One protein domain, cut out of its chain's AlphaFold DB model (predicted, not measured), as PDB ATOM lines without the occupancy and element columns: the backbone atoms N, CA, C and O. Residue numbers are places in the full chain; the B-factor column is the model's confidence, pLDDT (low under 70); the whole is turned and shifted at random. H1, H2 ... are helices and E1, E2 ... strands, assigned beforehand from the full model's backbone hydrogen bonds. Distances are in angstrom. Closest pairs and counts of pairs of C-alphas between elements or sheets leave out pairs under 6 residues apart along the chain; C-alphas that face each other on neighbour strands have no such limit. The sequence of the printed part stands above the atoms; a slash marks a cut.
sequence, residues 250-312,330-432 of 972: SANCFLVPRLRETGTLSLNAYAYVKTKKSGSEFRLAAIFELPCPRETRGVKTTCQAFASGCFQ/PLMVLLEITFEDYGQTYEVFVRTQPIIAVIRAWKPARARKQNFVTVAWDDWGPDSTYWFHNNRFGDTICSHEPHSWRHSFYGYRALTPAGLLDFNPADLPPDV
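Overview. This is residues 250 to 312 and 330 to 432 of the 972 residues of a protein of Postia placenta (strain ATCC 44394 / Madison 698-R) (UniProt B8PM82). Two four-stranded, strongly twisted sheets, E1 E2 E3 E7 and E4 E5 E6 E8, stand partly face to face as a sandwich with crossed strands, and helix H1 packs over E2 and E3. Beyond the second sheet a long loop, the short helix H2 and the small hairpin of E9 and E10 follow; residues 395 to 400 and 415 to 420 stick out. The printed part has 166 residues, with two named helices and ten named strands in the order E1 E2 E3 E4 E5 E6 H1 E7 E8 H2 E9 E10; the class is mostly strand, as strands hold 71 and helices 13 of the 84 residues in named elements. The first sheet is mixed, the second antiparallel. The whole is only just compact, close to loose, with a radius of gyration of the C-alphas of 18.0 A and spans of 57 by 49 by 37 A.

Along the chain. E1, residues 253 to 259, begins with C-alpha 253 at (145.345, 146.571, 113.910). E2, residues 265 to 275, is 30.1 A long and E3, residues 279 to 290, is 32.0 A. E4 is residues 299 to 305, E5 332 to 339, 22.2 A, and E6 344 to 351, 22.8 A. H1, residues 353 to 361, is 12.3 A long. E7 is residues 373 to 375, E8 385 to 389, H2 405 to 408 and E9 412 to 416. E10, residues 419 to 423, ends with C-alpha 423 at (162.526, 129.608, 111.603).

Arrangement. E1, E2 and E3 form a meander, each strand the antiparallel neighbour of the one before; N 256 and O 268 are 2.9 A apart, N 269 and O 286 2.8 A. E7 is parallel to E3, with N 287 and O 373 at 2.8 A. H1 is on this sheet at a height of 9.0 A, slantwise to the strands, at 51 degrees to E3 on the local plane; the closest C-alphas of H1 and E2 are Ile 359 and Ala 271, 6.1 A. Across the sandwich the strands cross at 48 degrees, and the closest C-alphas of E1 and E4 are Pro 257 and Thr 301, 6.2 A. In the second sheet N 302 and O 336 of E4 and E5 are 2.9 A apart, N 335 and O 348 of the hairpin E5 and E6 2.9 A, and N 347 and O 388 of E6 and E8 2.9 A. H2 is on neither sheet. In the hairpin E9 and E10, N 414 and O 421 are 2.8 A apart; both strands are apart from E1 to E8. In H1 every O i to N i+4 pair is within hydrogen-bond range; H2 is too short for one.

Size, cuts and confidence. The C-alphas farthest apart, of Ala 367 and Ile 397, are 58.2 A apart. Residues 313 to 329 are not printed, with 17.0 A between C-alphas 312 and 330. The links H1 to E7 and E8 to H2 are long. Mean pLDDT of the printed part is 71.0; 61 residues are under 70, among them 390 to 432.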
ATOM      1  N   SER A 250     146.051 142.441 116.080       88.88
ATOM      2  CA  SER A 250     146.294 142.919 117.445       88.88
ATOM      3  C   SER A 250     145.140 143.847 117.830       88.88
ATOM      4  O   SER A 250     144.442 144.347 116.946       88.88
ATOM      5  N   ALA A 251     144.992 144.184 119.112       87.81
ATOM      6  CA  ALA A 251     143.958 145.112 119.603       87.81
ATOM      7  C   ALA A 251     143.979 146.532 118.975       87.81
ATOM      8  O   ALA A 251     143.095 147.339 119.250       87.81
ATOM      9  N   ASN A 252     144.987 146.864 118.152       90.06
ATOM     10  CA  ASN A 252     145.098 148.144 117.441       90.06
ATOM     11  C   ASN A 252     145.212 148.011 115.908       90.06
ATOM     12  O   ASN A 252     145.355 149.034 115.236       90.06
ATOM     13  N   CYS A 253     145.179 146.794 115.347       92.12
ATOM     14  CA  CYS A 253     145.345 146.571 113.910       92.12
ATOM     15  C   CYS A 253     144.372 145.526 113.360       92.12
ATOM     16  O   CYS A 253     144.388 144.360 113.759       92.12
ATOM     17  N   PHE A 254     143.606 145.952 112.359       91.75
ATOM     18  CA  PHE A 254     142.683 145.139 111.580       91.75
ATOM     19  C   PHE A 254     143.146 145.093 110.120       91.75
ATOM     20  O   PHE A 254     143.459 146.132 109.538       91.75
ATOM     21  N   LEU A 255     143.237 143.900 109.535       92.62
ATOM     22  CA  LEU A 255     143.601 143.691 108.134       92.62
ATOM     23  C   LEU A 255     142.371 143.329 107.306       92.62
ATOM     24  O   LEU A 255     141.557 142.525 107.741       92.62
ATOM     25  N   VAL A 256     142.279 143.863 106.088       92.31
ATOM     26  CA  VAL A 256     141.277 143.458 105.089       92.31
ATOM     27  C   VAL A 256     141.974 143.218 103.747       92.31
ATOM     28  O   VAL A 256     142.612 144.146 103.237       92.31
ATOM     29  N   PRO A 257     141.873 142.021 103.144       92.06
ATOM     30  CA  PRO A 257     142.358 141.797 101.790       92.06
ATOM     31  C   PRO A 257     141.472 142.540 100.781       92.06
ATOM     32  O   PRO A 257     140.247 142.557 100.897       92.06
ATOM     33  N   ARG A 258     142.094 143.196  99.797       91.38
ATOM     34  CA  ARG A 258     141.403 143.928  98.727       91.38
ATOM     35  C   ARG A 258     142.113 143.796  97.390       91.38
ATOM     36  O   ARG A 258     143.270 144.202  97.253       91.38
ATOM     37  N   LEU A 259     141.358 143.369  96.382       89.56
ATOM     38  CA  LEU A 259     141.613 143.748  94.997       89.56
ATOM     39  C   LEU A 259     141.271 145.239  94.832       89.56
ATOM     40  O   LEU A 259     140.208 145.696  95.262       89.56
ATOM     41  N   ARG A 260     142.183 146.017  94.252       86.69
ATOM     42  CA  ARG A 260     141.995 147.450  93.976       86.69
ATOM     43  C   ARG A 260     141.481 147.656  92.552       86.69
ATOM     44  O   ARG A 260     141.712 146.822  91.685       86.69
ATOM     45  N   GLU A 261     140.879 148.816  92.278       85.69
ATOM     46  CA  GLU A 261     140.442 149.233  90.925       85.69
ATOM     47  C   GLU A 261     141.558 149.147  89.861       85.69
ATOM     48  O   GLU A 261     141.290 149.049  88.668       85.69
ATOM     49  N   THR A 262     142.819 149.175  90.299       82.19
ATOM     50  CA  THR A 262     144.033 149.002  89.491       82.19
ATOM     51  C   THR A 262     144.368 147.546  89.139       82.19
ATOM     52  O   THR A 262     145.435 147.308  88.583       82.19
ATOM     53  N   GLY A 263     143.532 146.569  89.506       82.81
ATOM     54  CA  GLY A 263     143.817 145.132  89.359       82.81
ATOM     55  C   GLY A 263     144.886 144.600  90.326       82.81
ATOM     56  O   GLY A 263     145.243 143.426  90.273       82.81
ATOM     57  N   THR A 264     145.408 145.444  91.221       86.06
ATOM     58  CA  THR A 264     146.444 145.061  92.185       86.06
ATOM     59  C   THR A 264     145.831 144.532  93.475       86.06
ATOM     60  O   THR A 264     144.953 145.163  94.071       86.06
ATOM     61  N   LEU A 265     146.310 143.368  93.915       90.44
ATOM     62  CA  LEU A 265     145.957 142.779  95.198       90.44
ATOM     63  C   LEU A 265     146.714 143.483  96.335       90.44
ATOM     64  O   LEU A 265     147.840 143.957  96.168       90.44
ATOM     65  N   SER A 266     146.084 143.585  97.502       94.31
ATOM     66  CA  SER A 266     146.662 144.262  98.661       94.31
ATOM     67  C   SER A 266     146.032 143.827  99.981       94.31
ATOM     68  O   SER A 266     144.901 143.346 100.012       94.31
ATOM     69  N   LEU A 267     146.749 144.058 101.076       94.69
ATOM     70  CA  LEU A 267     146.232 144.025 102.437       94.69
ATOM     71  C   LEU A 267     146.103 145.455 102.956       94.69
ATOM     72  O   LEU A 267     147.097 146.137 103.220       94.69
ATOM     73  N   ASN A 268     144.868 145.909 103.129       95.38
ATOM     74  CA  ASN A 268     144.588 147.172 103.788       95.38
ATOM     75  C   ASN A 268     144.718 146.986 105.304       95.38
ATOM     76  O   ASN A 268     143.932 146.260 105.910       95.38
ATOM     77  N   ALA A 269     145.680 147.673 105.916       95.25
ATOM     78  CA  ALA A 269     145.884 147.693 107.357       95.25
ATOM     79  C   ALA A 269     145.243 148.940 107.970       95.25
ATOM     80  O   ALA A 269     145.658 150.082 107.731       95.25
ATOM     81  N   TYR A 270     144.214 148.707 108.775       93.69
ATOM     82  CA  TYR A 270     143.473 149.718 109.505       93.69
ATOM     83  C   TYR A 270     144.024 149.816 110.929       93.69
ATOM     84  O   TYR A 270     143.971 148.854 111.697       93.69
ATOM     85  N   ALA A 271     144.533 150.994 111.282       93.12
ATOM     86  CA  ALA A 271     144.883 151.324 112.653       93.12
ATOM     87  C   ALA A 271     143.627 151.760 113.408       93.12
ATOM     88  O   ALA A 271     142.814 152.539 112.900       93.12
ATOM     89  N   TYR A 272     143.491 151.301 114.642       89.19
ATOM     90  CA  TYR A 272     142.432 151.756 115.527       89.19
ATOM     91  C   TYR A 272     142.702 153.173 116.077       89.19
ATOM     92  O   TYR A 272     143.834 153.498 116.443       89.19
ATOM     93  N   VAL A 273     141.676 154.035 116.140       89.25
ATOM     94  CA  VAL A 273     141.794 155.422 116.626       89.25
ATOM     95  C   VAL A 273     140.583 155.837 117.475       89.25
ATOM     96  O   VAL A 273     139.505 156.099 116.946       89.25
ATOM     97  N   LYS A 274     140.785 156.039 118.789       86.69
ATOM     98  CA  LYS A 274     139.814 156.749 119.651       86.69
ATOM     99  C   LYS A 274     139.773 158.240 119.298       86.69
ATOM    100  O   LYS A 274     140.759 158.961 119.473       86.69
ATOM    101  N   THR A 275     138.628 158.727 118.824       82.88
ATOM    102  CA  THR A 275     138.351 160.152 118.582       82.88
ATOM    103  C   THR A 275     137.446 160.732 119.673       82.88
ATOM    104  O   THR A 275     136.625 160.045 120.270       82.88
ATOM    105  N   LYS A 276     137.548 162.045 119.914       84.19
ATOM    106  CA  LYS A 276     136.688 162.761 120.877       84.19
ATOM    107  C   LYS A 276     135.282 163.108 120.345       84.19
ATOM    108  O   LYS A 276     134.606 163.912 120.978       84.19
ATOM    109  N   LYS A 277     134.877 162.634 119.157       79.12
ATOM    110  CA  LYS A 277     133.617 163.062 118.505       79.12
ATOM    111  C   LYS A 277     132.782 161.929 117.917       79.12
ATOM    112  O   LYS A 277     131.575 161.933 118.102       79.12
ATOM    113  N   SER A 278     133.417 161.010 117.203       66.81
ATOM    114  CA  SER A 278     132.808 159.795 116.639       66.81
ATOM    115  C   SER A 278     133.025 158.562 117.521       66.81
ATOM    116  O   SER A 278     132.525 157.494 117.201       66.81
ATOM    117  N   GLY A 279     133.769 158.697 118.624       80.44
ATOM    118  CA  GLY A 279     134.148 157.571 119.467       80.44
ATOM    119  C   GLY A 279     135.235 156.722 118.812       80.44
ATOM    120  O   GLY A 279     136.300 157.232 118.454       80.44
ATOM    121  N   SER A 280     134.973 155.428 118.704       82.62
ATOM    122  CA  SER A 280     135.929 154.386 118.340       82.62
ATOM    123  C   SER A 280     135.849 154.052 116.851       82.62
ATOM    124  O   SER A 280     134.865 153.475 116.412       82.62
ATOM    125  N   GLU A 281     136.881 154.365 116.059       86.75
ATOM    126  CA  GLU A 281     136.868 154.059 114.618       86.75
ATOM    127  C   GLU A 281     138.184 153.454 114.102       86.75
ATOM    128  O   GLU A 281     139.286 153.836 114.509       86.75
ATOM    129  N   PHE A 282     138.064 152.521 113.155       87.56
ATOM    130  CA  PHE A 282     139.184 151.976 112.391       87.56
ATOM    131  C   PHE A 282     139.505 152.883 111.197       87.56
ATOM    132  O   PHE A 282     138.636 153.219 110.393       87.56
ATOM    133  N   ARG A 283     140.774 153.278 111.050       91.19
ATOM    134  CA  ARG A 283     141.250 154.146 109.964       91.19
ATOM    135  C   ARG A 283     142.296 153.442 109.124       91.19
ATOM    136  O   ARG A 283     143.280 152.948 109.664       91.19
ATOM    137  N   LEU A 284     142.135 153.476 107.802       93.62
ATOM    138  CA  LEU A 284     143.154 152.977 106.880       93.62
ATOM    139  C   LEU A 284     144.478 153.717 107.124       93.62
ATOM    140  O   LEU A 284     144.548 154.941 106.987       93.62
ATOM    141  N   ALA A 285     145.501 152.961 107.505       94.75
ATOM    142  CA  ALA A 285     146.790 153.469 107.958       94.75
ATOM    143  C   ALA A 285     147.942 152.984 107.073       94.75
ATOM    144  O   ALA A 285     148.874 153.750 106.817       94.75
ATOM    145  N   ALA A 286     147.839 151.774 106.519       96.06
ATOM    146  CA  ALA A 286     148.717 151.308 105.456       96.06
ATOM    147  C   ALA A 286     147.987 150.438 104.419       96.06
ATOM    148  O   ALA A 286     146.920 149.890 104.687       96.06
ATOM    149  N   ILE A 287     148.575 150.328 103.230       96.31
ATOM    150  CA  ILE A 287     148.207 149.382 102.174       96.31
ATOM    151  C   ILE A 287     149.475 148.601 101.841       96.31
ATOM    152  O   ILE A 287     150.420 149.176 101.306       96.31
ATOM    153  N   PHE A 288     149.502 147.315 102.156       96.06
ATOM    154  CA  PHE A 288     150.594 146.424 101.778       96.06
ATOM    155  C   PHE A 288     150.247 145.787 100.442       96.06
ATOM    156  O   PHE A 288     149.228 145.106 100.332       96.06
ATOM    157  N   GLU A 289     151.039 146.037  99.408       94.25
ATOM    158  CA  GLU A 289     150.789 145.448  98.094       94.25
ATOM    159  C   GLU A 289     151.219 143.970  98.085       94.25
ATOM    160  O   GLU A 289     152.159 143.577  98.781       94.25
ATOM    161  N   LEU A 290     150.482 143.148  97.332       90.06
ATOM    162  CA  LEU A 290     150.739 141.724  97.107       90.06
ATOM    163  C   LEU A 290     150.870 141.470  95.596       90.06
ATOM    164  O   LEU A 290     150.192 142.146  94.812       90.06
ATOM    165  N   PRO A 291     151.689 140.496  95.157       84.56
ATOM    166  CA  PRO A 291     151.750 140.109  93.756       84.56
ATOM    167  C   PRO A 291     150.384 139.585  93.299       84.56
ATOM    168  O   PRO A 291     149.699 138.861  94.021       84.56
ATOM    169  N   CYS A 292     149.989 139.967  92.086       77.62
ATOM    170  CA  CYS A 292     148.739 139.559  91.460       77.62
ATOM    171  C   CYS A 292     149.063 138.968  90.073       77.62
ATOM    172  O   CYS A 292     149.755 139.636  89.295       77.62
ATOM    173  N   PRO A 293     148.636 137.733  89.749       61.81
ATOM    174  CA  PRO A 293     148.928 137.085  88.472       61.81
ATOM    175  C   PRO A 293     148.127 137.717  87.315       61.81
ATOM    176  O   PRO A 293     147.109 137.188  86.878       61.81
ATOM    177  N   ARG A 294     148.654 138.830  86.777       63.62
ATOM    178  CA  ARG A 294     148.103 139.632  85.660       63.62
ATOM    179  C   ARG A 294     146.736 140.277  85.971       63.62
ATOM    180  O   ARG A 294     146.328 140.373  87.122       63.62
ATOM    181  N   GLU A 295     146.089 140.847  84.949       65.94
ATOM    182  CA  GLU A 295     144.846 141.634  85.042       65.94
ATOM    183  C   GLU A 295     143.601 140.756  85.297       65.94
ATOM    184  O   GLU A 295     142.683 140.695  84.475       65.94
ATOM    185  N   THR A 296     143.559 140.061  86.436       64.81
ATOM    186  CA  THR A 296     142.382 139.297  86.876       64.81
ATOM    187  C   THR A 296     141.215 140.224  87.199       64.81
ATOM    188  O   THR A 296     141.374 141.233  87.893       64.81
ATOM    189  N   ARG A 297     140.032 139.870  86.701       73.00
ATOM    190  CA  ARG A 297     138.774 140.608  86.851       73.00
ATOM    191  C   ARG A 297     137.991 140.159  88.077       73.00
ATOM    192  O   ARG A 297     137.271 140.975  88.645       73.00
ATOM    193  N   GLY A 298     138.142 138.892  88.463       81.19
ATOM    194  CA  GLY A 298     137.493 138.294  89.623       81.19
ATOM    195  C   GLY A 298     138.509 137.683  90.583       81.19
ATOM    196  O   GLY A 298     139.240 136.759  90.222       81.19
ATOM    197  N   VAL A 299     138.560 138.195  91.815       82.69
ATOM    198  CA  VAL A 299     139.375 137.629  92.901       82.69
ATOM    199  C   VAL A 299     138.550 137.619  94.181       82.69
ATOM    200  O   VAL A 299     138.239 138.681  94.725       82.69
ATOM    201  N   LYS A 300     138.220 136.427  94.684       86.62
ATOM    202  CA  LYS A 300     137.689 136.263  96.041       86.62
ATOM    203  C   LYS A 300     138.856 136.155  97.011       86.62
ATOM    204  O   LYS A 300     139.847 135.490  96.716       86.62
ATOM    205  N   THR A 301     138.734 136.790  98.171       85.62
ATOM    206  CA  THR A 301     139.765 136.743  99.210       85.62
ATOM    207  C   THR A 301     139.152 136.545 100.583       85.62
ATOM    208  O   THR A 301     138.297 137.342 100.977       85.62
ATOM    209  N   THR A 302     139.632 135.560 101.338       83.25
ATOM    210  CA  THR A 302     139.374 135.456 102.780       83.25
ATOM    211  C   THR A 302     140.641 135.830 103.551       83.25
ATOM    212  O   THR A 302     141.757 135.686 103.048       83.25
ATOM    213  N   CYS A 303     140.482 136.343 104.771       83.56
ATOM    214  CA  CYS A 303     141.575 136.440 105.729       83.56
ATOM    215  C   CYS A 303     141.178 135.782 107.045       83.56
ATOM    216  O   CYS A 303     140.062 135.969 107.529       83.56
ATOM    217  N   GLN A 304     142.117 135.053 107.640       79.12
ATOM    218  CA  GLN A 304     141.986 134.438 108.951       79.12
ATOM    219  C   GLN A 304     143.272 134.662 109.756       79.12
ATOM    220  O   GLN A 304     144.385 134.611 109.223       79.12
ATOM    221  N   ALA A 305     143.146 134.911 111.059       70.94
ATOM    222  CA  ALA A 305     144.301 134.939 111.949       70.94
ATOM    223  C   ALA A 305     144.838 133.507 112.112       70.94
ATOM    224  O   ALA A 305     144.109 132.626 112.566       70.94
ATOM    225  N   PHE A 306     146.103 133.251 111.759       64.12
ATOM    226  CA  PHE A 306     146.661 131.900 111.840       64.12
ATOM    227  C   PHE A 306     147.106 131.586 113.275       64.12
ATOM    228  O   PHE A 306     148.278 131.718 113.640       64.12
ATOM    229  N   ALA A 307     146.149 131.159 114.097       54.97
ATOM    230  CA  ALA A 307     146.410 130.466 115.350       54.97
ATOM    231  C   ALA A 307     146.249 128.951 115.142       54.97
ATOM    232  O   ALA A 307     145.300 128.488 114.515       54.97
ATOM    233  N   SER A 308     147.164 128.159 115.708       40.28
ATOM    234  CA  SER A 308     147.240 126.699 115.515       40.28
ATOM    235  C   SER A 308     146.191 125.914 116.333       40.28
ATOM    236  O   SER A 308     146.460 124.811 116.808       40.28
ATOM    237  N   GLY A 309     145.009 126.503 116.512       40.19
ATOM    238  CA  GLY A 309     143.839 125.933 117.180       40.19
ATOM    239  C   GLY A 309     142.536 126.680 116.861       40.19
ATOM    240  O   GLY A 309     141.604 126.602 117.655       40.19
ATOM    241  N   CYS A 310     142.492 127.430 115.747       38.28
ATOM    242  CA  CYS A 310     141.229 127.787 115.095       38.28
ATOM    243  C   CYS A 310     140.655 126.492 114.500       38.28
ATOM    244  O   CYS A 310     139.880 125.809 115.165       38.28
ATOM    245  N   PHE A 311     141.209 126.063 113.355       45.28
ATOM    246  CA  PHE A 311     140.915 124.775 112.732       45.28
ATOM    247  C   PHE A 311     140.975 123.627 113.744       45.28
ATOM    248  O   PHE A 311     142.058 123.199 114.155       45.28
ATOM    249  N   GLN A 312     139.803 123.096 114.078       45.97
ATOM    250  CA  GLN A 312     139.639 121.825 114.762       45.97
ATOM    251  C   GLN A 312     139.580 120.714 113.702       45.97
ATOM    252  O   GLN A 312     138.509 120.447 113.155       45.97
ATOM    253  N   PRO A 330     148.370 137.066 116.944       67.56
ATOM    254  CA  PRO A 330     148.716 136.096 115.906       67.56
ATOM    255  C   PRO A 330     150.012 136.507 115.189       67.56
ATOM    256  O   PRO A 330     150.112 137.595 114.623       67.56
ATOM    257  N   LEU A 331     151.013 135.621 115.186       73.12
ATOM    258  CA  LEU A 331     152.314 135.848 114.530       73.12
ATOM    259  C   LEU A 331     152.234 135.753 112.997       73.12
ATOM    260  O   LEU A 331     153.065 136.323 112.286       73.12
ATOM    261  N   MET A 332     151.227 135.035 112.492       79.38
ATOM    262  CA  MET A 332     150.933 134.901 111.072       79.38
ATOM    263  C   MET A 332     149.435 135.054 110.800       79.38
ATOM    264  O   MET A 332     148.588 134.855 111.672       79.38
ATOM    265  N   VAL A 333     149.123 135.384 109.557       82.75
ATOM    266  CA  VAL A 333     147.791 135.401 108.957       82.75
ATOM    267  C   VAL A 333     147.763 134.386 107.820       82.75
ATOM    268  O   VAL A 333     148.751 134.257 107.101       82.75
ATOM    269  N   LEU A 334     146.638 133.695 107.655       84.12
ATOM    270  CA  LEU A 334     146.333 132.915 106.462       84.12
ATOM    271  C   LEU A 334     145.389 133.738 105.582       84.12
ATOM    272  O   LEU A 334     144.322 134.162 106.028       84.12
ATOM    273  N   LEU A 335     145.791 133.962 104.337       85.88
ATOM    274  CA  LEU A 335     144.927 134.463 103.278       85.88
ATOM    275  C   LEU A 335     144.556 133.307 102.361       85.88
ATOM    276  O   LEU A 335     145.434 132.555 101.944       85.88
ATOM    277  N   GLU A 336     143.293 133.231 101.979       86.06
ATOM    278  CA  GLU A 336     142.863 132.422 100.844       86.06
ATOM    279  C   GLU A 336     142.539 133.366  99.686       86.06
ATOM    280  O   GLU A 336     141.857 134.372  99.883       86.06
ATOM    281  N   ILE A 337     143.062 133.081  98.495       85.19
ATOM    282  CA  ILE A 337     142.936 133.932  97.311       85.19
ATOM    283  C   ILE A 337     142.489 133.058  96.139       85.19
ATOM    284  O   ILE A 337     143.292 132.318  95.571       85.19
ATOM    285  N   THR A 338     141.216 133.151  95.765       86.75
ATOM    286  CA  THR A 338     140.646 132.430  94.618       86.75
ATOM    287  C   THR A 338     140.531 133.367  93.424       86.75
ATOM    288  O   THR A 338     139.722 134.296  93.425       86.75
ATOM    289  N   PHE A 339     141.322 133.104  92.386       84.06
ATOM    290  CA  PHE A 339     141.256 133.805  91.107       84.06
ATOM    291  C   PHE A 339     140.156 133.179  90.243       84.06
ATOM    292  O   PHE A 339     140.323 132.079  89.708       84.06
ATOM    293  N   GLU A 340     139.025 133.875  90.117       85.12
ATOM    294  CA  GLU A 340     137.818 133.365  89.452       85.12
ATOM    295  C   GLU A 340     138.062 133.098  87.961       85.12
ATOM    296  O   GLU A 340     137.626 132.072  87.448       85.12
ATOM    297  N   ASP A 341     138.837 133.962  87.292       81.06
ATOM    298  CA  ASP A 341     139.196 133.833  85.869       81.06
ATOM    299  C   ASP A 341     139.982 132.543  85.543       81.06
ATOM    300  O   ASP A 341     140.061 132.147  84.378       81.06
ATOM    301  N   TYR A 342     140.579 131.895  86.552       76.25
ATOM    302  CA  TYR A 342     141.447 130.722  86.393       76.25
ATOM    303  C   TYR A 342     140.989 129.482  87.173       76.25
ATOM    304  O   TYR A 342     141.568 128.413  86.984       76.25
ATOM    305  N   GLY A 343     139.997 129.601  88.063       80.88
ATOM    306  CA  GLY A 343     139.608 128.521  88.979       80.88
ATOM    307  C   GLY A 343     140.734 128.096  89.934       80.88
ATOM    308  O   GLY A 343     140.797 126.937  90.342       80.88
ATOM    309  N   GLN A 344     141.664 129.004  90.250       80.56
ATOM    310  CA  GLN A 344     142.848 128.708  91.061       80.56
ATOM    311  C   GLN A 344     142.745 129.343  92.443       80.56
ATOM    312  O   GLN A 344     142.655 130.567  92.547       80.56
ATOM    313  N   THR A 345     142.844 128.523  93.488       82.06
ATOM    314  CA  THR A 345     142.965 128.997  94.871       82.06
ATOM    315  C   THR A 345     144.420 128.926  95.325       82.06
ATOM    316  O   THR A 345     145.114 127.925  95.121       82.06
ATOM    317  N   TYR A 346     144.875 130.000  95.962       81.00
ATOM    318  CA  TYR A 346     146.168 130.096  96.622       81.00
ATOM    319  C   TYR A 346     145.984 130.367  98.111       81.00
ATOM    320  O   TYR A 346     145.114 131.139  98.511       81.00
ATOM    321  N   GLU A 347     146.843 129.764  98.920       81.00
ATOM    322  CA  GLU A 347     146.922 129.975 100.361       81.00
ATOM    323  C   GLU A 347     148.215 130.742 100.645       81.00
ATOM    324  O   GLU A 347     149.304 130.307 100.260       81.00
ATOM    325  N   VAL A 348     148.107 131.915 101.269       81.75
ATOM    326  CA  VAL A 348     149.246 132.815 101.488       81.75
ATOM    327  C   VAL A 348     149.404 133.112 102.965       81.75
ATOM    328  O   VAL A 348     148.557 133.749 103.592       81.75
ATOM    329  N   PHE A 349     150.525 132.659 103.512       82.81
ATOM    330  CA  PHE A 349     150.889 132.852 104.907       82.81
ATOM    331  C   PHE A 349     151.668 134.149 105.049       82.81
ATOM    332  O   PHE A 349     152.678 134.333 104.377       82.81
ATOM    333  N   VAL A 350     151.205 135.038 105.925       84.50
ATOM    334  CA  VAL A 350     151.716 136.404 106.057       84.50
ATOM    335  C   VAL A 350     152.197 136.661 107.482       84.50
ATOM    336  O   VAL A 350     151.390 136.654 108.410       84.50
ATOM    337  N   ARG A 351     153.495 136.931 107.677       85.00
ATOM    338  CA  ARG A 351     154.056 137.372 108.969       85.00
ATOM    339  C   ARG A 351     153.436 138.720 109.366       85.00
ATOM    340  O   ARG A 351     153.471 139.678 108.597       85.00
ATOM    341  N   THR A 352     152.893 138.827 110.579       87.00
ATOM    342  CA  THR A 352     152.184 140.043 111.040       87.00
ATOM    343  C   THR A 352     153.119 141.141 111.556       87.00
ATOM    344  O   THR A 352     152.741 142.313 111.602       87.00
ATOM    345  N   GLN A 353     154.359 140.797 111.917       88.00
ATOM    346  CA  GLN A 353     155.324 141.713 112.533       88.00
ATOM    347  C   GLN A 353     155.636 142.988 111.712       88.00
ATOM    348  O   GLN A 353     155.612 144.063 112.320       88.00
ATOM    349  N   PRO A 354     155.882 142.948 110.383       90.62
ATOM    350  CA  PRO A 354     156.131 144.164 109.594       90.62
ATOM    351  C   PRO A 354     154.910 145.090 109.574       90.62
ATOM    352  O   PRO A 354     155.027 146.303 109.753       90.62
ATOM    353  N   ILE A 355     153.721 144.497 109.442       93.62
ATOM    354  CA  ILE A 355     152.435 145.194 109.422       93.62
ATOM    355  C   ILE A 355     152.210 145.920 110.754       93.62
ATOM    356  O   ILE A 355     151.965 147.128 110.784       93.62
ATOM    357  N   ILE A 356     152.381 145.209 111.871       91.88
ATOM    358  CA  ILE A 356     152.264 145.767 113.222       91.88
ATOM    359  C   ILE A 356     153.322 146.858 113.467       91.88
ATOM    360  O   ILE A 356     153.019 147.862 114.114       91.88
ATOM    361  N   ALA A 357     154.541 146.723 112.934       92.69
ATOM    362  CA  ALA A 357     155.586 147.742 113.057       92.69
ATOM    363  C   ALA A 357     155.212 149.056 112.342       92.69
ATOM    364  O   ALA A 357     155.301 150.126 112.951       92.69
ATOM    365  N   VAL A 358     154.719 148.986 111.100       94.50
ATOM    366  CA  VAL A 358     154.224 150.163 110.356       94.50
ATOM    367  C   VAL A 358     153.044 150.812 111.082       94.50
ATOM    368  O   VAL A 358     153.017 152.031 111.235       94.50
ATOM    369  N   ILE A 359     152.101 150.019 111.600       93.75
ATOM    370  CA  ILE A 359     150.924 150.525 112.323       93.75
ATOM    371  C   ILE A 359     151.306 151.183 113.661       93.75
ATOM    372  O   ILE A 359     150.731 152.210 114.017       93.75
ATOM    373  N   ARG A 360     152.325 150.674 114.370       92.44
ATOM    374  CA  ARG A 360     152.891 151.320 115.574       92.44
ATOM    375  C   ARG A 360     153.664 152.608 115.256       92.44
ATOM    376  O   ARG A 360     153.700 153.516 116.087       92.44
ATOM    377  N   ALA A 361     154.288 152.702 114.082       92.56
ATOM    378  CA  ALA A 361     154.972 153.913 113.619       92.56
ATOM    379  C   ALA A 361     153.997 154.981 113.080       92.56
ATOM    380  O   ALA A 361     154.287 156.182 113.152       92.56
ATOM    381  N   TRP A 362     152.848 154.551 112.554       93.56
ATOM    382  CA  TRP A 362     151.814 155.408 111.987       93.56
ATOM    383  C   TRP A 362     151.216 156.364 113.024       93.56
ATOM    384  O   TRP A 362     150.971 156.018 114.179       93.56
ATOM    385  N   LYS A 363     150.962 157.605 112.601       89.19
ATOM    386  CA  LYS A 363     150.361 158.649 113.439       89.19
ATOM    387  C   LYS A 363     149.259 159.352 112.645       89.19
ATOM    388  O   LYS A 363     149.559 159.879 111.571       89.19
ATOM    389  N   PRO A 364     148.013 159.436 113.152       82.56
ATOM    390  CA  PRO A 364     146.921 160.099 112.445       82.56
ATOM    391  C   PRO A 364     147.200 161.604 112.317       82.56
ATOM    392  O   PRO A 364     147.002 162.385 113.253       82.56
ATOM    393  N   ALA A 365     147.689 162.028 111.149       76.69
ATOM    394  CA  ALA A 365     148.070 163.414 110.907       76.69
ATOM    395  C   ALA A 365     146.839 164.337 110.936       76.69
ATOM    396  O   ALA A 365     145.877 164.157 110.193       76.69
ATOM    397  N   ARG A 366     146.887 165.366 111.791       68.88
ATOM    398  CA  ARG A 366     145.709 166.123 112.260       68.88
ATOM    399  C   ARG A 366     144.906 166.906 111.197       68.88
ATOM    400  O   ARG A 366     143.887 167.478 111.568       68.88
ATOM    401  N   ALA A 367     145.350 167.006 109.935       52.66
ATOM    402  CA  ALA A 367     144.775 167.972 108.978       52.66
ATOM    403  C   ALA A 367     144.900 167.673 107.460       52.66
ATOM    404  O   ALA A 367     144.596 168.558 106.660       52.66
ATOM    405  N   ARG A 368     145.359 166.493 107.007       57.44
ATOM    406  CA  ARG A 368     145.512 166.192 105.558       57.44
ATOM    407  C   ARG A 368     144.591 165.057 105.100       57.44
ATOM    408  O   ARG A 368     144.305 164.156 105.877       57.44
ATOM    409  N   LYS A 369     144.097 165.138 103.854       65.06
ATOM    410  CA  LYS A 369     142.956 164.338 103.352       65.06
ATOM    411  C   LYS A 369     143.210 162.832 103.199       65.06
ATOM    412  O   LYS A 369     142.253 162.075 103.264       65.06
ATOM    413  N   GLN A 370     144.453 162.408 102.993       61.50
ATOM    414  CA  GLN A 370     144.864 161.003 102.959       61.50
ATOM    415  C   GLN A 370     146.222 160.909 103.658       61.50
ATOM    416  O   GLN A 370     147.114 161.698 103.351       61.50
ATOM    417  N   ASN A 371     146.355 159.989 104.616       83.81
ATOM    418  CA  ASN A 371     147.602 159.737 105.351       83.81
ATOM    419  C   ASN A 371     147.787 158.231 105.608       83.81
ATOM    420  O   ASN A 371     148.197 157.851 106.700       83.81
ATOM    421  N   PHE A 372     147.426 157.375 104.650       92.38
ATOM    422  CA  PHE A 372     147.848 155.972 104.675       92.38
ATOM    423  C   PHE A 372     149.194 155.828 103.954       92.38
ATOM    424  O   PHE A 372     149.511 156.630 103.074       92.38
ATOM    425  N   VAL A 373     149.983 154.825 104.333       94.44
ATOM    426  CA  VAL A 373     151.264 154.492 103.693       94.44
ATOM    427  C   VAL A 373     151.063 153.290 102.776       94.44
ATOM    428  O   VAL A 373     150.688 152.224 103.254       94.44
ATOM    429  N   THR A 374     151.313 153.428 101.475       95.25
ATOM    430  CA  THR A 374     151.470 152.246 100.615       95.25
ATOM    431  C   THR A 374     152.879 151.690 100.798       95.25
ATOM    432  O   THR A 374     153.839 152.459 100.751       95.25
ATOM    433  N   VAL A 375     152.989 150.382 101.008       95.50
ATOM    434  CA  VAL A 375     154.246 149.628 101.093       95.50
ATOM    435  C   VAL A 375     154.259 148.664  99.908       95.50
ATOM    436  O   VAL A 375     153.344 147.842  99.789       95.50
ATOM    437  N   ALA A 376     155.231 148.803  99.003       94.00
ATOM    438  CA  ALA A 376     155.323 147.951  97.818       94.00
ATOM    439  C   ALA A 376     155.736 146.537  98.240       94.00
ATOM    440  O   ALA A 376     156.460 146.392  99.222       94.00
ATOM    441  N   TRP A 377     155.292 145.493  97.529       91.56
ATOM    442  CA  TRP A 377     155.564 144.109  97.951       91.56
ATOM    443  C   TRP A 377     157.061 143.844  98.157       91.56
ATOM    444  O   TRP A 377     157.430 143.282  99.181       91.56
ATOM    445  N   ASP A 378     157.918 144.349  97.270       87.56
ATOM    446  CA  ASP A 378     159.377 144.193  97.343       87.56
ATOM    447  C   ASP A 378     160.007 144.749  98.644       87.56
ATOM    448  O   ASP A 378     161.072 144.287  99.044       87.56
ATOM    449  N   ASP A 379     159.355 145.700  99.333       88.19
ATOM    450  CA  ASP A 379     159.855 146.326 100.573       88.19
ATOM    451  C   ASP A 379     159.612 145.478 101.844       88.19
ATOM    452  O   ASP A 379     160.166 145.783 102.903       88.19
ATOM    453  N   TRP A 380     158.724 144.475 101.794       89.44
ATOM    454  CA  TRP A 380     158.277 143.735 102.993       89.44
ATOM    455  C   TRP A 380     157.956 142.253 102.761       89.44
ATOM    456  O   TRP A 380     158.004 141.451 103.693       89.44
ATOM    457  N   GLY A 381     157.547 141.912 101.544       80.00
ATOM    458  CA  GLY A 381     156.774 140.729 101.201       80.00
ATOM    459  C   GLY A 381     157.573 139.452 100.943       80.00
ATOM    460  O   GLY A 381     157.132 138.415 101.436       80.00
ATOM    461  N   PRO A 382     158.722 139.468 100.240       77.69
ATOM    462  CA  PRO A 382     159.530 138.265 100.024       77.69
ATOM    463  C   PRO A 382     159.907 137.529 101.322       77.69
ATOM    464  O   PRO A 382     159.754 136.314 101.399       77.69
ATOM    465  N   ASP A 383     160.280 138.267 102.373       73.25
ATOM    466  CA  ASP A 383     160.681 137.706 103.677       73.25
ATOM    467  C   ASP A 383     159.492 137.424 104.625       73.25
ATOM    468  O   ASP A 383     159.666 136.921 105.744       73.25
ATOM    469  N   SER A 384     158.272 137.784 104.203       74.94
ATOM    470  CA  SER A 384     157.070 137.812 105.051       74.94
ATOM    471  C   SER A 384     155.840 137.127 104.460       74.94
ATOM    472  O   SER A 384     154.850 137.007 105.179       74.94
ATOM    473  N   THR A 385     155.857 136.710 103.191       77.50
ATOM    474  CA  THR A 385     154.709 136.107 102.497       77.50
ATOM    475  C   THR A 385     155.100 134.801 101.810       77.50
ATOM    476  O   THR A 385     155.990 134.778 100.965       77.50
ATOM    477  N   TYR A 386     154.414 133.711 102.149       79.88
ATOM    478  CA  TYR A 386     154.696 132.374 101.624       79.88
ATOM    479  C   TYR A 386     153.469 131.834 100.887       79.88
ATOM    480  O   TYR A 386     152.401 131.724 101.487       79.88
ATOM    481  N   TRP A 387     153.619 131.511  99.600       78.62
ATOM    482  CA  TRP A 387     152.515 131.221  98.675       78.62
ATOM    483  C   TRP A 387     152.409 129.729  98.341       78.62
ATOM    484  O   TRP A 387     153.391 129.106  97.941       78.62
ATOM    485  N   PHE A 388     151.202 129.177  98.470       75.00
ATOM    486  CA  PHE A 388     150.875 127.767  98.250       75.00
ATOM    487  C   PHE A 388     149.697 127.658  97.284       75.00
ATOM    488  O   PHE A 388     148.850 128.544  97.234       75.00
ATOM    489  N   HIS A 389     149.661 126.592  96.486       72.44
ATOM    490  CA  HIS A 389     148.661 126.399  95.437       72.44
ATOM    491  C   HIS A 389     147.752 125.217  95.785       72.44
ATOM    492  O   HIS A 389     148.207 124.070  95.819       72.44
ATOM    493  N   ASN A 390     146.476 125.499  96.050       64.38
ATOM    494  CA  ASN A 390     145.545 124.549  96.663       64.38
ATOM    495  C   ASN A 390     145.151 123.417  95.684       64.38
ATOM    496  O   ASN A 390     145.072 122.247  96.062       64.38
ATOM    497  N   ASN A 391     145.045 123.731  94.384       51.09
ATOM    498  CA  ASN A 391     144.634 122.806  93.313       51.09
ATOM    499  C   ASN A 391     145.560 121.577  93.096       51.09
ATOM    500  O   ASN A 391     145.278 120.755  92.228       51.09
ATOM    501  N   ARG A 392     146.674 121.426  93.834       46.34
ATOM    502  CA  ARG A 392     147.512 120.204  93.821       46.34
ATOM    503  C   ARG A 392     147.270 119.249  95.001       46.34
ATOM    504  O   ARG A 392     147.893 118.192  95.020       46.34
ATOM    505  N   PHE A 393     146.390 119.585  95.950       43.94
ATOM    506  CA  PHE A 393     146.166 118.774  97.159       43.94
ATOM    507  C   PHE A 393     144.700 118.422  97.475       43.94
ATOM    508  O   PHE A 393     144.489 117.631  98.388       43.94
ATOM    509  N   GLY A 394     143.708 118.958  96.751       37.59
ATOM    510  CA  GLY A 394     142.283 118.694  97.026       37.59
ATOM    511  C   GLY A 394     141.655 117.487  96.308       37.59
ATOM    512  O   GLY A 394     140.898 116.736  96.916       37.59
ATOM    513  N   ASP A 395     141.952 117.286  95.019       36.56
ATOM    514  CA  ASP A 395     140.935 116.718  94.108       36.56
ATOM    515  C   ASP A 395     141.047 115.221  93.749       36.56
ATOM    516  O   ASP A 395     140.139 114.700  93.102       36.56
ATOM    517  N   THR A 396     142.133 114.505  94.084       36.03
ATOM    518  CA  THR A 396     142.391 113.167  93.482       36.03
ATOM    519  C   THR A 396     142.630 111.985  94.419       36.03
ATOM    520  O   THR A 396     142.508 110.854  93.949       36.03
ATOM    521  N   ILE A 397     142.905 112.173  95.715       35.53
ATOM    522  CA  ILE A 397     142.950 111.064  96.687       35.53
ATOM    523  C   ILE A 397     142.282 111.512  97.991       35.53
ATOM    524  O   ILE A 397     142.889 112.215  98.786       35.53
ATOM    525  N   CYS A 398     141.040 111.059  98.191       32.69
ATOM    526  CA  CYS A 398     140.219 111.220  99.398       32.69
ATOM    527  C   CYS A 398     139.983 112.666  99.883       32.69
ATOM    528  O   CYS A 398     140.838 113.283 100.514       32.69
ATOM    529  N   SER A 399     138.727 113.118  99.796       40.28
ATOM    530  CA  SER A 399     138.164 114.330 100.431       40.28
ATOM    531  C   SER A 399     138.128 114.289 101.977       40.28
ATOM    532  O   SER A 399     137.275 114.898 102.626       40.28
ATOM    533  N   HIS A 400     139.045 113.532 102.580       40.00
ATOM    534  CA  HIS A 400     139.179 113.264 104.009       40.00
ATOM    535  C   HIS A 400     140.629 113.398 104.510       40.00
ATOM    536  O   HIS A 400     140.829 113.406 105.724       40.00
ATOM    537  N   GLU A 401     141.638 113.537 103.634       41.06
ATOM    538  CA  GLU A 401     142.992 113.912 104.067       41.06
ATOM    539  C   GLU A 401     143.113 115.448 104.154       41.06
ATOM    540  O   GLU A 401     143.018 116.139 103.137       41.06
ATOM    541  N   PRO A 402     143.308 116.037 105.351       43.88
ATOM    542  CA  PRO A 402     143.272 117.485 105.512       43.88
ATOM    543  C   PRO A 402     144.571 118.144 105.028       43.88
ATOM    544  O   PRO A 402     145.526 118.241 105.793       43.88
ATOM    545  N   HIS A 403     144.560 118.663 103.794       46.56
ATOM    546  CA  HIS A 403     145.517 119.630 103.228       46.56
ATOM    547  C   HIS A 403     146.978 119.437 103.680       46.56
ATOM    548  O   HIS A 403     147.408 120.009 104.685       46.56
ATOM    549  N   SER A 404     147.781 118.703 102.904       41.84
ATOM    550  CA  SER A 404     149.164 118.319 103.257       41.84
ATOM    551  C   SER A 404     150.053 119.455 103.803       41.84
ATOM    552  O   SER A 404     150.871 119.218 104.694       41.84
ATOM    553  N   TRP A 405     149.862 120.703 103.353       46.03
ATOM    554  CA  TRP A 405     150.581 121.879 103.857       46.03
ATOM    555  C   TRP A 405     150.373 122.135 105.356       46.03
ATOM    556  O   TRP A 405     151.284 122.654 106.000       46.03
ATOM    557  N   ARG A 406     149.252 121.701 105.956       44.84
ATOM    558  CA  ARG A 406     149.001 121.727 107.416       44.84
ATOM    559  C   ARG A 406     150.020 120.880 108.190       44.84
ATOM    560  O   ARG A 406     150.226 121.098 109.384       44.84
ATOM    561  N   HIS A 407     150.690 119.954 107.502       39.62
ATOM    562  CA  HIS A 407     151.796 119.141 108.008       39.62
ATOM    563  C   HIS A 407     153.183 119.600 107.519       39.62
ATOM    564  O   HIS A 407     154.189 119.143 108.060       39.62
ATOM    565  N   SER A 408     153.254 120.504 106.536       36.78
ATOM    566  CA  SER A 408     154.503 121.130 106.062       36.78
ATOM    567  C   SER A 408     154.826 122.422 106.818       36.78
ATOM    568  O   SER A 408     155.992 122.721 107.058       36.78
ATOM    569  N   PHE A 409     153.808 123.161 107.267       40.34
ATOM    570  CA  PHE A 409     153.931 124.399 108.049       40.34
ATOM    571  C   PHE A 409     154.283 124.190 109.533       40.34
ATOM    572  O   PHE A 409     153.995 125.034 110.386       40.34
ATOM    573  N   TYR A 410     154.988 123.106 109.860       41.66
ATOM    574  CA  TYR A 410     155.732 123.025 111.115       41.66
ATOM    575  C   TYR A 410     156.982 123.906 111.016       41.66
ATOM    576  O   TYR A 410     158.099 123.411 110.908       41.66
ATOM    577  N   GLY A 411     156.780 125.230 111.060       39.16
ATOM    578  CA  GLY A 411     157.858 126.193 111.276       39.16
ATOM    579  C   GLY A 411     158.649 125.769 112.510       39.16
ATOM    580  O   GLY A 411     158.076 125.540 113.579       39.16
ATOM    581  N   TYR A 412     159.955 125.576 112.345       37.47
ATOM    582  CA  TYR A 412     160.785 124.949 113.357       37.47
ATOM    583  C   TYR A 412     160.988 125.949 114.492       37.47
ATOM    584  O   TYR A 412     161.694 126.949 114.391       37.47
ATOM    585  N   ARG A 413     160.298 125.685 115.600       40.41
ATOM    586  CA  ARG A 413     160.250 126.562 116.765       40.41
ATOM    587  C   ARG A 413     161.424 126.261 117.692       40.41
ATOM    588  O   ARG A 413     161.328 125.441 118.607       40.41
ATOM    589  N   ALA A 414     162.555 126.915 117.451       33.72
ATOM    590  CA  ALA A 414     163.686 126.910 118.369       33.72
ATOM    591  C   ALA A 414     163.370 127.802 119.578       33.72
ATOM    592  O   ALA A 414     163.471 129.028 119.521       33.72
ATOM    593  N   LEU A 415     163.020 127.186 120.711       32.97
ATOM    594  CA  LEU A 415     162.929 127.888 121.992       32.97
ATOM    595  C   LEU A 415     164.341 128.264 122.464       32.97
ATOM    596  O   LEU A 415     164.992 127.514 123.193       32.97
ATOM    597  N   THR A 416     164.837 129.416 122.016       38.34
ATOM    598  CA  THR A 416     166.150 129.901 122.435       38.34
ATOM    599  C   THR A 416     166.067 130.638 123.775       38.34
ATOM    600  O   THR A 416     165.014 131.141 124.164       38.34
ATOM    601  N   PRO A 417     167.201 130.796 124.472       30.91
ATOM    602  CA  PRO A 417     167.275 131.593 125.696       30.91
ATOM    603  C   PRO A 417     166.968 133.081 125.486       30.91
ATOM    604  O   PRO A 417     166.623 133.759 126.445       30.91
ATOM    605  N   ALA A 418     167.135 133.585 124.257       30.84
ATOM    606  CA  ALA A 418     166.839 134.967 123.876       30.84
ATOM    607  C   ALA A 418     165.349 135.200 123.579       30.84
ATOM    608  O   ALA A 418     164.909 136.344 123.520       30.84
ATOM    609  N   GLY A 419     164.583 134.124 123.383       31.47
ATOM    610  CA  GLY A 419     163.205 134.168 122.923       31.47
ATOM    611  C   GLY A 419     162.883 133.030 121.959       31.47
ATOM    612  O   GLY A 419     163.722 132.188 121.624       31.47
ATOM    613  N   LEU A 420     161.636 133.015 121.510       34.69
ATOM    614  CA  LEU A 420     161.124 132.049 120.551       34.69
ATOM    615  C   LEU A 420     161.639 132.409 119.147       34.69
ATOM    616  O   LEU A 420     161.285 133.465 118.629       34.69
ATOM    617  N   LEU A 421     162.482 131.562 118.550       34.53
ATOM    618  CA  LEU A 421     162.828 131.664 117.134       34.53
ATOM    619  C   LEU A 421     161.923 130.728 116.337       34.53
ATOM    620  O   LEU A 421     162.069 129.508 116.407       34.53
ATOM    621  N   ASP A 422     161.016 131.316 115.568       39.28
ATOM    622  CA  ASP A 422     160.266 130.618 114.531       39.28
ATOM    623  C   ASP A 422     161.054 130.727 113.224       39.28
ATOM    624  O   ASP A 422     161.005 131.767 112.564       39.28
ATOM    625  N   PHE A 423     161.794 129.674 112.868       38.31
ATOM    626  CA  PHE A 423     162.526 129.608 111.603       38.31
ATOM    627  C   PHE A 423     161.923 128.543 110.688       38.31
ATOM    628  O   PHE A 423     161.664 127.408 111.085       38.31
ATOM    629  N   ASN A 424     161.699 128.895 109.430       39.03
ATOM    630  CA  ASN A 424     161.575 127.911 108.367       39.03
ATOM    631  C   ASN A 424     162.994 127.379 108.056       39.03
ATOM    632  O   ASN A 424     163.934 128.171 108.078       39.03
ATOM    633  N   PRO A 425     163.213 126.093 107.724       37.44
ATOM    634  CA  PRO A 425     164.473 125.656 107.120       37.44
ATOM    635  C   PRO A 425     164.861 126.466 105.867       37.44
ATOM    636  O   PRO A 425     166.046 126.607 105.581       37.44
ATOM    637  N   ALA A 426     163.883 127.069 105.178       36.88
ATOM    638  CA  ALA A 426     164.101 128.042 104.103       36.88
ATOM    639  C   ALA A 426     164.667 129.410 104.562       36.88
ATOM    640  O   ALA A 426     165.209 130.135 103.734       36.88
ATOM    641  N   ASP A 427     164.574 129.764 105.851       36.41
ATOM    642  CA  ASP A 427     165.116 131.015 106.412       36.41
ATOM    643  C   ASP A 427     166.630 130.907 106.744       36.41
ATOM    644  O   ASP A 427     167.241 131.882 107.186       36.41
ATOM    645  N   LEU A 428     167.260 129.731 106.582       37.25
ATOM    646  CA  LEU A 428     168.682 129.522 106.891       37.25
ATOM    647  C   LEU A 428     169.586 129.976 105.722       37.25
ATOM    648  O   LEU A 428     169.451 129.455 104.612       37.25
ATOM    649  N   PRO A 429     170.552 130.896 105.933       33.06
ATOM    650  CA  PRO A 429     171.351 131.448 104.841       33.06
ATOM    651  C   PRO A 429     172.287 130.397 104.201       33.06
ATOM    652  O   PRO A 429     173.023 129.703 104.911       33.06
ATOM    653  N   PRO A 430     172.352 130.305 102.856       39.91
ATOM    654  CA  PRO A 430     173.006 129.200 102.136       39.91
ATOM    655  C   PRO A 430     174.547 129.193 102.189       39.91
ATOM    656  O   PRO A 430     175.194 128.313 101.616       39.91
ATOM    657  N   ASP A 431     175.172 130.167 102.854       39.09
ATOM    658  CA  ASP A 431     176.629 130.349 102.841       39.09
ATOM    659  C   ASP A 431     177.383 129.413 103.803       39.09
ATOM    660  O   ASP A 431     178.580 129.182 103.616       39.09
ATOM    661  N   VAL A 432     176.679 128.764 104.741       41.25
ATOM    662  CA  VAL A 432     177.226 127.795 105.720       41.25
ATOM    663  C   VAL A 432     177.926 126.587 105.058       41.25
ATOM    664  O   VAL A 432     178.671 125.853 105.713       41.25
TER     665      VAL A 432